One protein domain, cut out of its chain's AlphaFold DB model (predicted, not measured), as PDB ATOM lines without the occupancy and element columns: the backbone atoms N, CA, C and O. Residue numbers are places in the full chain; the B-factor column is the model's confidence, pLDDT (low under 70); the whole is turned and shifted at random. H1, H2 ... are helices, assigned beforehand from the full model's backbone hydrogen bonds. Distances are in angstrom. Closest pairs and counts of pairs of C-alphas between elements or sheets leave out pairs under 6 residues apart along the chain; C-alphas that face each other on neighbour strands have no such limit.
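This is residues 605 to 672 of the 688 residues of the protein "Reverse transcriptase domain-containing protein" of Botryobasidium botryosum FD-172 SS1 (UniProt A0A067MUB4). One long helix, H3, has two shorter helices packed on it, H2 crossing it near its first end and H1 meeting it farther along at a steep tilt; beyond its other end H4 turns off at a corner as an arm. Residues 658 to 665 and 667 to 672 stick out from a body formed by H1, H2 and most of H3, and this arm adds to the length of the whole. The printed part has 68 residues with four named helices, in the order H1, H2, H3, H4, and no named strand; the class is all helix. The whole is loose, with a radius of gyration of the C-alphas of 14.5 A, and its C-alphas span 46 by 22 by 17 A.

H3, the longest helix, is residues 640 to 658 and measures 26.7 A from C-alpha 640 at (19.519, 35.066, 26.445) to C-alpha 658 at (3.325, 54.185, 17.205). H4, residues 660 to 672, measures 17.7 A and ends with C-alpha 672 at (-10.105, 65.308, 27.503). H1 is residues 605 to 615, 15.2 A long, and begins with C-alpha 605 at (21.633, 49.936, 33.832). H2 is residues 623 to 632, 14.4 A long.

H1 and H3 touch, and their closest C-alphas, those of Ala 615 and Arg 651, are 4.6 A apart. They run the same way at a steep tilt of 53 degrees. H2 touches H3 with H3's residues 640 to 644 alone; the closest C-alphas, those of Pro 623 and Tyr 644, are 5.9 A apart. Their lines are about perpendicular, at 75 degrees. H1 and H2 only just touch, with 3 pairs of C-alphas within 8 A, the closest being those of Ala 610 and Leu 630 at 7.2 A; they run opposite ways at a steep tilt of 47 degrees. H3 and H4 are close but not clearly touching: their closest C-alphas, those of Glu 657 and Arg 663, are 6.0 A apart. They run the same way at a steep tilt of 66 degrees. H4 is apart from H1 and from H2. In H1, H2, H3 and H4 every O i to N i+4 pair is within hydrogen-bond range.

The two C-alphas farthest apart, those of Tyr 636 and Asn 672, are 46.4 A apart. Without the stretches that stand free, the body has 54 residues and spans 37 by 22 by 17 A. The printed part has no cut. The link from H3 to H4 is tight, with 1 residue; the links from H1 to H2 and from H2 to H3 are short, with 7 residues each, and no link is long. The mean pLDDT of the printed part is 76.9, with residue 618, residues 637 to 638 and residues 656 to 672 under 70; H4 has a mean of 48.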
ATOM      1  N   ILE A 605      22.021  48.667  34.465       83.94
ATOM      2  CA  ILE A 605      21.633  49.936  33.832       83.94
ATOM      3  C   ILE A 605      22.096  50.019  32.375       83.94
ATOM      4  O   ILE A 605      21.311  50.424  31.514       83.94
ATOM      5  N   ASP A 606      23.316  49.569  32.088       82.88
ATOM      6  CA  ASP A 606      23.892  49.610  30.742       82.88
ATOM      7  C   ASP A 606      23.184  48.612  29.824       82.88
ATOM      8  O   ASP A 606      22.744  48.973  28.735       82.88
ATOM      9  N   LEU A 607      22.906  47.410  30.333       88.44
ATOM     10  CA  LEU A 607      22.105  46.395  29.652       88.44
ATOM     11  C   LEU A 607      20.690  46.875  29.307       88.44
ATOM     12  O   LEU A 607      20.226  46.718  28.179       88.44
ATOM     13  N   ARG A 608      19.983  47.472  30.272       91.69
ATOM     14  CA  ARG A 608      18.630  48.005  30.055       91.69
ATOM     15  C   ARG A 608      18.637  49.156  29.052       91.69
ATOM     16  O   ARG A 608      17.697  49.299  28.271       91.69
ATOM     17  N   THR A 609      19.700  49.956  29.051       85.69
ATOM     18  CA  THR A 609      19.892  51.047  28.092       85.69
ATOM     19  C   THR A 609      20.134  50.499  26.687       85.69
ATOM     20  O   THR A 609      19.441  50.918  25.762       85.69
ATOM     21  N   ALA A 610      21.024  49.516  26.536       85.12
ATOM     22  CA  ALA A 610      21.292  48.839  25.271       85.12
ATOM     23  C   ALA A 610      20.024  48.182  24.703       85.12
ATOM     24  O   ALA A 610      19.640  48.441  23.564       85.12
ATOM     25  N   ILE A 611      19.280  47.434  25.524       91.19
ATOM     26  CA  ILE A 611      18.013  46.813  25.106       91.19
ATOM     27  C   ILE A 611      16.980  47.859  24.683       91.19
ATOM     28  O   ILE A 611      16.271  47.655  23.698       91.19
ATOM     29  N   ALA A 612      16.890  48.993  25.379       88.25
ATOM     30  CA  ALA A 612      15.973  50.063  25.000       88.25
ATOM     31  C   ALA A 612      16.356  50.737  23.673       88.25
ATOM     32  O   ALA A 612      15.467  51.101  22.899       88.25
ATOM     33  N   ILE A 613      17.655  50.866  23.387       81.19
ATOM     34  CA  ILE A 613      18.171  51.349  22.099       81.19
ATOM     35  C   ILE A 613      17.810  50.359  20.984       81.19
ATOM     36  O   ILE A 613      17.188  50.759  19.997       81.19
ATOM     37  N   HIS A 614      18.102  49.068  21.176       86.62
ATOM     38  CA  HIS A 614      17.784  48.014  20.208       86.62
ATOM     39  C   HIS A 614      16.273  47.881  19.975       86.62
ATOM     40  O   HIS A 614      15.825  47.746  18.838       86.62
ATOM     41  N   ALA A 615      15.445  48.020  21.015       87.94
ATOM     42  CA  ALA A 615      13.982  48.006  20.897       87.94
ATOM     43  C   ALA A 615      13.417  49.202  20.102       87.94
ATOM     44  O   ALA A 615      12.287  49.140  19.612       87.94
ATOM     45  N   CYS A 616      14.187  50.288  19.951       78.38
ATOM     46  CA  CYS A 616      13.824  51.456  19.141       78.38
ATOM     47  C   CYS A 616      14.259  51.350  17.665       78.38
ATOM     48  O   CYS A 616      13.821  52.187  16.853       78.38
ATOM     49  N   ALA A 617      15.105  50.368  17.329       76.50
ATOM     50  CA  ALA A 617      15.588  50.106  15.977       76.50
ATOM     51  C   ALA A 617      14.454  49.625  15.052       76.50
ATOM     52  O   ALA A 617      13.444  49.079  15.500       76.50
ATOM     53  N   TYR A 618      14.588  49.877  13.746       69.19
ATOM     54  CA  TYR A 618      13.568  49.490  12.763       69.19
ATOM     55  C   TYR A 618      13.574  47.979  12.505       69.19
ATOM     56  O   TYR A 618      12.517  47.351  12.484       69.19
ATOM     57  N   GLU A 619      14.762  47.392  12.396       79.94
ATOM     58  CA  GLU A 619      14.961  45.964  12.160       79.94
ATOM     59  C   GLU A 619      14.599  45.157  13.400       79.94
ATOM     60  O   GLU A 619      14.876  45.570  14.528       79.94
ATOM     61  N   GLU A 620      13.874  44.060  13.196       85.81
ATOM     62  CA  GLU A 620      13.525  43.134  14.263       85.81
ATOM     63  C   GLU A 620      14.663  42.148  14.435       85.81
ATOM     64  O   GLU A 620      14.836  41.249  13.622       85.81
ATOM     65  N   TYR A 621      15.446  42.358  15.489       86.81
ATOM     66  CA  TYR A 621      16.479  41.414  15.874       86.81
ATOM     67  C   TYR A 621      15.844  40.089  16.272       86.81
ATOM     68  O   TYR A 621      14.934  40.066  17.108       86.81
ATOM     69  N   THR A 622      16.355  39.002  15.702       90.69
ATOM     70  CA  THR A 622      16.101  37.663  16.228       90.69
ATOM     71  C   THR A 622      16.760  37.521  17.612       90.69
ATOM     72  O   THR A 622      17.609  38.343  17.984       90.69
ATOM     73  N   PRO A 623      16.404  36.497  18.412       90.75
ATOM     74  CA  PRO A 623      17.053  36.266  19.702       90.75
ATOM     75  C   PRO A 623      18.579  36.181  19.617       90.75
ATOM     76  O   PRO A 623      19.266  36.684  20.503       90.75
ATOM     77  N   THR A 624      19.099  35.574  18.549       86.44
ATOM     78  CA  THR A 624      20.537  35.446  18.299       86.44
ATOM     79  C   THR A 624      21.160  36.791  17.952       86.44
ATOM     80  O   THR A 624      22.127  37.182  18.601       86.44
ATOM     81  N   ASP A 625      20.549  37.568  17.051       89.88
ATOM     82  CA  ASP A 625      21.118  38.855  16.623       89.88
ATOM     83  C   ASP A 625      21.166  39.875  17.766       89.88
ATOM     84  O   ASP A 625      22.129  40.627  17.904       89.88
ATOM     85  N   LEU A 626      20.127  39.916  18.610       90.62
ATOM     86  CA  LEU A 626      20.110  40.811  19.767       90.62
ATOM     87  C   LEU A 626      21.280  40.497  20.701       90.62
ATOM     88  O   LEU A 626      21.924  41.403  21.219       90.62
ATOM     89  N   VAL A 627      21.557  39.216  20.926       84.50
ATOM     90  CA  VAL A 627      22.579  38.802  21.885       84.50
ATOM     91  C   VAL A 627      23.979  38.918  21.324       84.50
ATOM     92  O   VAL A 627      24.874  39.307  22.070       84.50
ATOM     93  N   ASP A 628      24.175  38.674  20.036       86.88
ATOM     94  CA  ASP A 628      25.462  38.933  19.398       86.88
ATOM     95  C   ASP A 628      25.809  40.427  19.466       86.88
ATOM     96  O   ASP A 628      26.941  40.780  19.804       86.88
ATOM     97  N   ASN A 629      24.818  41.311  19.298       86.88
ATOM     98  CA  ASN A 629      24.999  42.751  19.494       86.88
ATOM     99  C   ASN A 629      25.280  43.122  20.960       86.88
ATOM    100  O   ASN A 629      26.228  43.857  21.233       86.88
ATOM    101  N   LEU A 630      24.525  42.583  21.924       87.06
ATOM    102  CA  LEU A 630      24.768  42.850  23.350       87.06
ATOM    103  C   LEU A 630      26.145  42.335  23.810       87.06
ATOM    104  O   LEU A 630      26.830  43.002  24.586       87.06
ATOM    105  N   ARG A 631      26.599  41.186  23.296       84.56
ATOM    106  CA  ARG A 631      27.944  40.648  23.559       84.56
ATOM    107  C   ARG A 631      29.040  41.500  22.929       84.56
ATOM    108  O   ARG A 631      30.073  41.706  23.563       84.56
ATOM    109  N   ALA A 632      28.825  42.008  21.716       81.31
ATOM    110  CA  ALA A 632      29.748  42.942  21.072       81.31
ATOM    111  C   ALA A 632      29.885  44.258  21.863       81.31
ATOM    112  O   ALA A 632      30.951  44.870  21.859       81.31
ATOM    113  N   GLU A 633      28.841  44.654  22.598       81.06
ATOM    114  CA  GLU A 633      28.830  45.812  23.504       81.06
ATOM    115  C   GLU A 633      29.424  45.529  24.899       81.06
ATOM    116  O   GLU A 633      29.468  46.425  25.742       81.06
ATOM    117  N   GLY A 634      29.917  44.313  25.163       84.88
ATOM    118  CA  GLY A 634      30.552  43.968  26.438       84.88
ATOM    119  C   GLY A 634      29.600  43.462  27.528       84.88
ATOM    120  O   GLY A 634      29.983  43.419  28.696       84.88
ATOM    121  N   LEU A 635      28.357  43.102  27.184       80.44
ATOM    122  CA  LEU A 635      27.312  42.721  28.141       80.44
ATOM    123  C   LEU A 635      27.132  41.191  28.176       80.44
ATOM    124  O   LEU A 635      26.297  40.635  27.462       80.44
ATOM    125  N   TYR A 636      27.933  40.503  28.999       70.38
ATOM    126  CA  TYR A 636      28.073  39.034  28.973       70.38
ATOM    127  C   TYR A 636      27.219  38.262  29.998       70.38
ATOM    128  O   TYR A 636      26.965  37.074  29.801       70.38
ATOM    129  N   ASP A 637      26.731  38.915  31.056       67.94
ATOM    130  CA  ASP A 637      26.189  38.240  32.255       67.94
ATOM    131  C   ASP A 637      24.668  38.003  32.238       67.94
ATOM    132  O   ASP A 637      24.015  37.952  33.283       67.94
ATOM    133  N   VAL A 638      24.056  37.890  31.057       67.38
ATOM    134  CA  VAL A 638      22.591  37.912  30.933       67.38
ATOM    135  C   VAL A 638      22.071  36.665  30.245       67.38
ATOM    136  O   VAL A 638      22.524  36.281  29.169       67.38
ATOM    137  N   SER A 639      21.053  36.066  30.855       82.69
ATOM    138  CA  SER A 639      20.248  35.019  30.238       82.69
ATOM    139  C   SER A 639      19.656  35.518  28.911       82.69
ATOM    140  O   SER A 639      18.899  36.493  28.879       82.69
ATOM    141  N   LEU A 640      20.001  34.826  27.815       78.88
ATOM    142  CA  LEU A 640      19.519  35.066  26.445       78.88
ATOM    143  C   LEU A 640      17.997  35.270  26.413       78.88
ATOM    144  O   LEU A 640      17.483  36.200  25.791       78.88
ATOM    145  N   ALA A 641      17.286  34.395  27.126       84.00
ATOM    146  CA  ALA A 641      15.835  34.378  27.184       84.00
ATOM    147  C   ALA A 641      15.274  35.608  27.912       84.00
ATOM    148  O   ALA A 641      14.273  36.174  27.481       84.00
ATOM    149  N   ASP A 642      15.936  36.055  28.978       91.25
ATOM    150  CA  ASP A 642      15.486  37.177  29.802       91.25
ATOM    151  C   ASP A 642      15.718  38.527  29.113       91.25
ATOM    152  O   ASP A 642      14.824  39.380  29.104       91.25
ATOM    153  N   ALA A 643      16.876  38.695  28.463       90.69
ATOM    154  CA  ALA A 643      17.183  39.876  27.658       90.69
ATOM    155  C   ALA A 643      16.213  40.022  26.480       90.69
ATOM    156  O   ALA A 643      15.636  41.092  26.267       90.69
ATOM    157  N   TYR A 644      15.992  38.926  25.748       93.88
ATOM    158  CA  TYR A 644      15.098  38.923  24.598       93.88
ATOM    159  C   TYR A 644      13.632  39.131  24.996       93.88
ATOM    160  O   TYR A 644      12.905  39.846  24.308       93.88
ATOM    161  N   TYR A 645      13.195  38.571  26.128       94.12
ATOM    162  CA  TYR A 645      11.829  38.743  26.619       94.12
ATOM    163  C   TYR A 645      11.502  40.211  26.929       94.12
ATOM    164  O   TYR A 645      10.477  40.728  26.473       94.12
ATOM    165  N   ASP A 646      12.370  40.909  27.668       94.56
ATOM    166  CA  ASP A 646      12.150  42.328  27.966       94.56
ATOM    167  C   ASP A 646      12.357  43.223  26.729       94.56
ATOM    168  O   ASP A 646      11.595  44.177  26.555       94.56
ATOM    169  N   TYR A 647      13.285  42.885  25.821       95.81
ATOM    170  CA  TYR A 647      13.414  43.530  24.504       95.81
ATOM    171  C   TYR A 647      12.120  43.433  23.688       95.81
ATOM    172  O   TYR A 647      11.606  44.451  23.224       95.81
ATOM    173  N   TYR A 648      11.566  42.226  23.541       94.69
ATOM    174  CA  TYR A 648      10.372  41.981  22.737       94.69
ATOM    175  C   TYR A 648       9.161  42.724  23.303       94.69
ATOM    176  O   TYR A 648       8.438  43.390  22.562       94.69
ATOM    177  N   ARG A 649       8.971  42.699  24.632       94.75
ATOM    178  CA  ARG A 649       7.908  43.467  25.298       94.75
ATOM    179  C   ARG A 649       8.078  44.967  25.093       94.75
ATOM    180  O   ARG A 649       7.105  45.647  24.779       94.75
ATOM    181  N   LEU A 650       9.297  45.482  25.250       92.75
ATOM    182  CA  LEU A 650       9.581  46.906  25.091       92.75
ATOM    183  C   LEU A 650       9.345  47.359  23.648       92.75
ATOM    184  O   LEU A 650       8.715  48.388  23.405       92.75
ATOM    185  N   ARG A 651       9.782  46.548  22.684       89.50
ATOM    186  CA  ARG A 651       9.558  46.760  21.255       89.50
ATOM    187  C   ARG A 651       8.073  46.713  20.901       89.50
ATOM    188  O   ARG A 651       7.599  47.583  20.172       89.50
ATOM    189  N   ALA A 652       7.327  45.752  21.444       86.62
ATOM    190  CA  ALA A 652       5.879  45.673  21.284       86.62
ATOM    191  C   ALA A 652       5.193  46.925  21.848       86.62
ATOM    192  O   ALA A 652       4.360  47.510  21.163       86.62
ATOM    193  N   SER A 653       5.600  47.410  23.027       82.38
ATOM    194  CA  SER A 653       5.099  48.668  23.595       82.38
ATOM    195  C   SER A 653       5.424  49.883  22.717       82.38
ATOM    196  O   SER A 653       4.547  50.711  22.479       82.38
ATOM    197  N   PHE A 654       6.635  49.971  22.155       79.62
ATOM    198  CA  PHE A 654       6.987  51.034  21.207       79.62
ATOM    199  C   PHE A 654       6.216  50.948  19.884       79.62
ATOM    200  O   PHE A 654       5.915  51.986  19.295       79.62
ATOM    201  N   ARG A 655       5.886  49.743  19.401       79.31
ATOM    202  CA  ARG A 655       4.991  49.555  18.246       79.31
ATOM    203  C   ARG A 655       3.567  49.992  18.589       79.31
ATOM    204  O   ARG A 655       2.965  50.715  17.803       79.31
ATOM    205  N   HIS A 656       3.084  49.652  19.782       69.75
ATOM    206  CA  HIS A 656       1.747  50.009  20.253       69.75
ATOM    207  C   HIS A 656       1.558  51.527  20.419       69.75
ATOM    208  O   HIS A 656       0.519  52.048  20.034       69.75
ATOM    209  N   GLU A 657       2.564  52.265  20.911       60.78
ATOM    210  CA  GLU A 657       2.539  53.743  20.972       60.78
ATOM    211  C   GLU A 657       2.671  54.420  19.591       60.78
ATOM    212  O   GLU A 657       2.340  55.599  19.423       60.78
ATOM    213  N   ARG A 658       3.196  53.702  18.589       62.69
ATOM    214  CA  ARG A 658       3.325  54.185  17.205       62.69
ATOM    215  C   ARG A 658       2.096  53.887  16.350       62.69
ATOM    216  O   ARG A 658       1.993  54.477  15.277       62.69
ATOM    217  N   ASP A 659       1.185  53.031  16.811       62.97
ATOM    218  CA  ASP A 659      -0.094  52.781  16.153       62.97
ATOM    219  C   ASP A 659      -0.930  54.079  16.143       62.97
ATOM    220  O   ASP A 659      -1.241  54.618  17.214       62.97
ATOM    221  N   PRO A 660      -1.294  54.616  14.961       58.06
ATOM    222  CA  PRO A 660      -2.077  55.844  14.844       58.06
ATOM    223  C   PRO A 660      -3.400  55.805  15.617       58.06
ATOM    224  O   PRO A 660      -3.835  56.835  16.128       58.06
ATOM    225  N   SER A 661      -4.025  54.630  15.737       48.22
ATOM    226  CA  SER A 661      -5.291  54.453  16.453       48.22
ATOM    227  C   SER A 661      -5.115  54.591  17.969       48.22
ATOM    228  O   SER A 661      -5.903  55.259  18.637       48.22
ATOM    229  N   VAL A 662      -4.024  54.054  18.512       47.94
ATOM    230  CA  VAL A 662      -3.675  54.116  19.938       47.94
ATOM    231  C   VAL A 662      -3.158  55.503  20.298       47.94
ATOM    232  O   VAL A 662      -3.518  56.050  21.340       47.94
ATOM    233  N   ARG A 663      -2.387  56.122  19.400       48.41
ATOM    234  CA  ARG A 663      -1.950  57.511  19.539       48.41
ATOM    235  C   ARG A 663      -3.133  58.470  19.545       48.41
ATOM    236  O   ARG A 663      -3.178  59.345  20.398       48.41
ATOM    237  N   ALA A 664      -4.142  58.236  18.704       55.47
ATOM    238  CA  ALA A 664      -5.391  58.991  18.729       55.47
ATOM    239  C   ALA A 664      -6.182  58.803  20.037       55.47
ATOM    240  O   ALA A 664      -6.815  59.749  20.502       55.47
ATOM    241  N   VAL A 665      -6.137  57.618  20.662       48.56
ATOM    242  CA  VAL A 665      -6.763  57.352  21.973       48.56
ATOM    243  C   VAL A 665      -6.006  58.038  23.113       48.56
ATOM    244  O   VAL A 665      -6.641  58.660  23.963       48.56
ATOM    245  N   ILE A 666      -4.671  57.982  23.117       45.47
ATOM    246  CA  ILE A 666      -3.816  58.679  24.092       45.47
ATOM    247  C   ILE A 666      -3.973  60.194  23.943       45.47
ATOM    248  O   ILE A 666      -4.176  60.889  24.937       45.47
ATOM    249  N   ASP A 667      -3.976  60.706  22.711       50.69
ATOM    250  CA  ASP A 667      -4.210  62.120  22.427       50.69
ATOM    251  C   ASP A 667      -5.622  62.537  22.856       50.69
ATOM    252  O   ASP A 667      -5.767  63.603  23.451       50.69
ATOM    253  N   ARG A 668      -6.653  61.690  22.672       51.59
ATOM    254  CA  ARG A 668      -8.009  61.905  23.223       51.59
ATOM    255  C   ARG A 668      -8.026  61.931  24.746       51.59
ATOM    256  O   ARG A 668      -8.707  62.766  25.328       51.59
ATOM    257  N   TYR A 669      -7.310  61.023  25.398       40.62
ATOM    258  CA  TYR A 669      -7.252  60.950  26.857       40.62
ATOM    259  C   TYR A 669      -6.553  62.187  27.444       40.62
ATOM    260  O   TYR A 669      -7.035  62.781  28.407       40.62
ATOM    261  N   LEU A 670      -5.471  62.640  26.803       41.03
ATOM    262  CA  LEU A 670      -4.718  63.833  27.190       41.03
ATOM    263  C   LEU A 670      -5.457  65.141  26.866       41.03
ATOM    264  O   LEU A 670      -5.388  66.079  27.656       41.03
ATOM    265  N   THR A 671      -6.204  65.213  25.757       47.47
ATOM    266  CA  THR A 671      -7.035  66.390  25.428       47.47
ATOM    267  C   THR A 671      -8.288  66.477  26.302       47.47
ATOM    268  O   THR A 671      -8.608  67.565  26.787       47.47
ATOM    269  N   ASN A 672      -8.943  65.351  26.607       40.28
ATOM    270  CA  ASN A 672     -10.105  65.308  27.503       40.28
ATOM    271  C   ASN A 672      -9.753  65.616  28.971       40.28
ATOM    272  O   ASN A 672     -10.610  66.099  29.705       40.28
TER     273      ASN A 672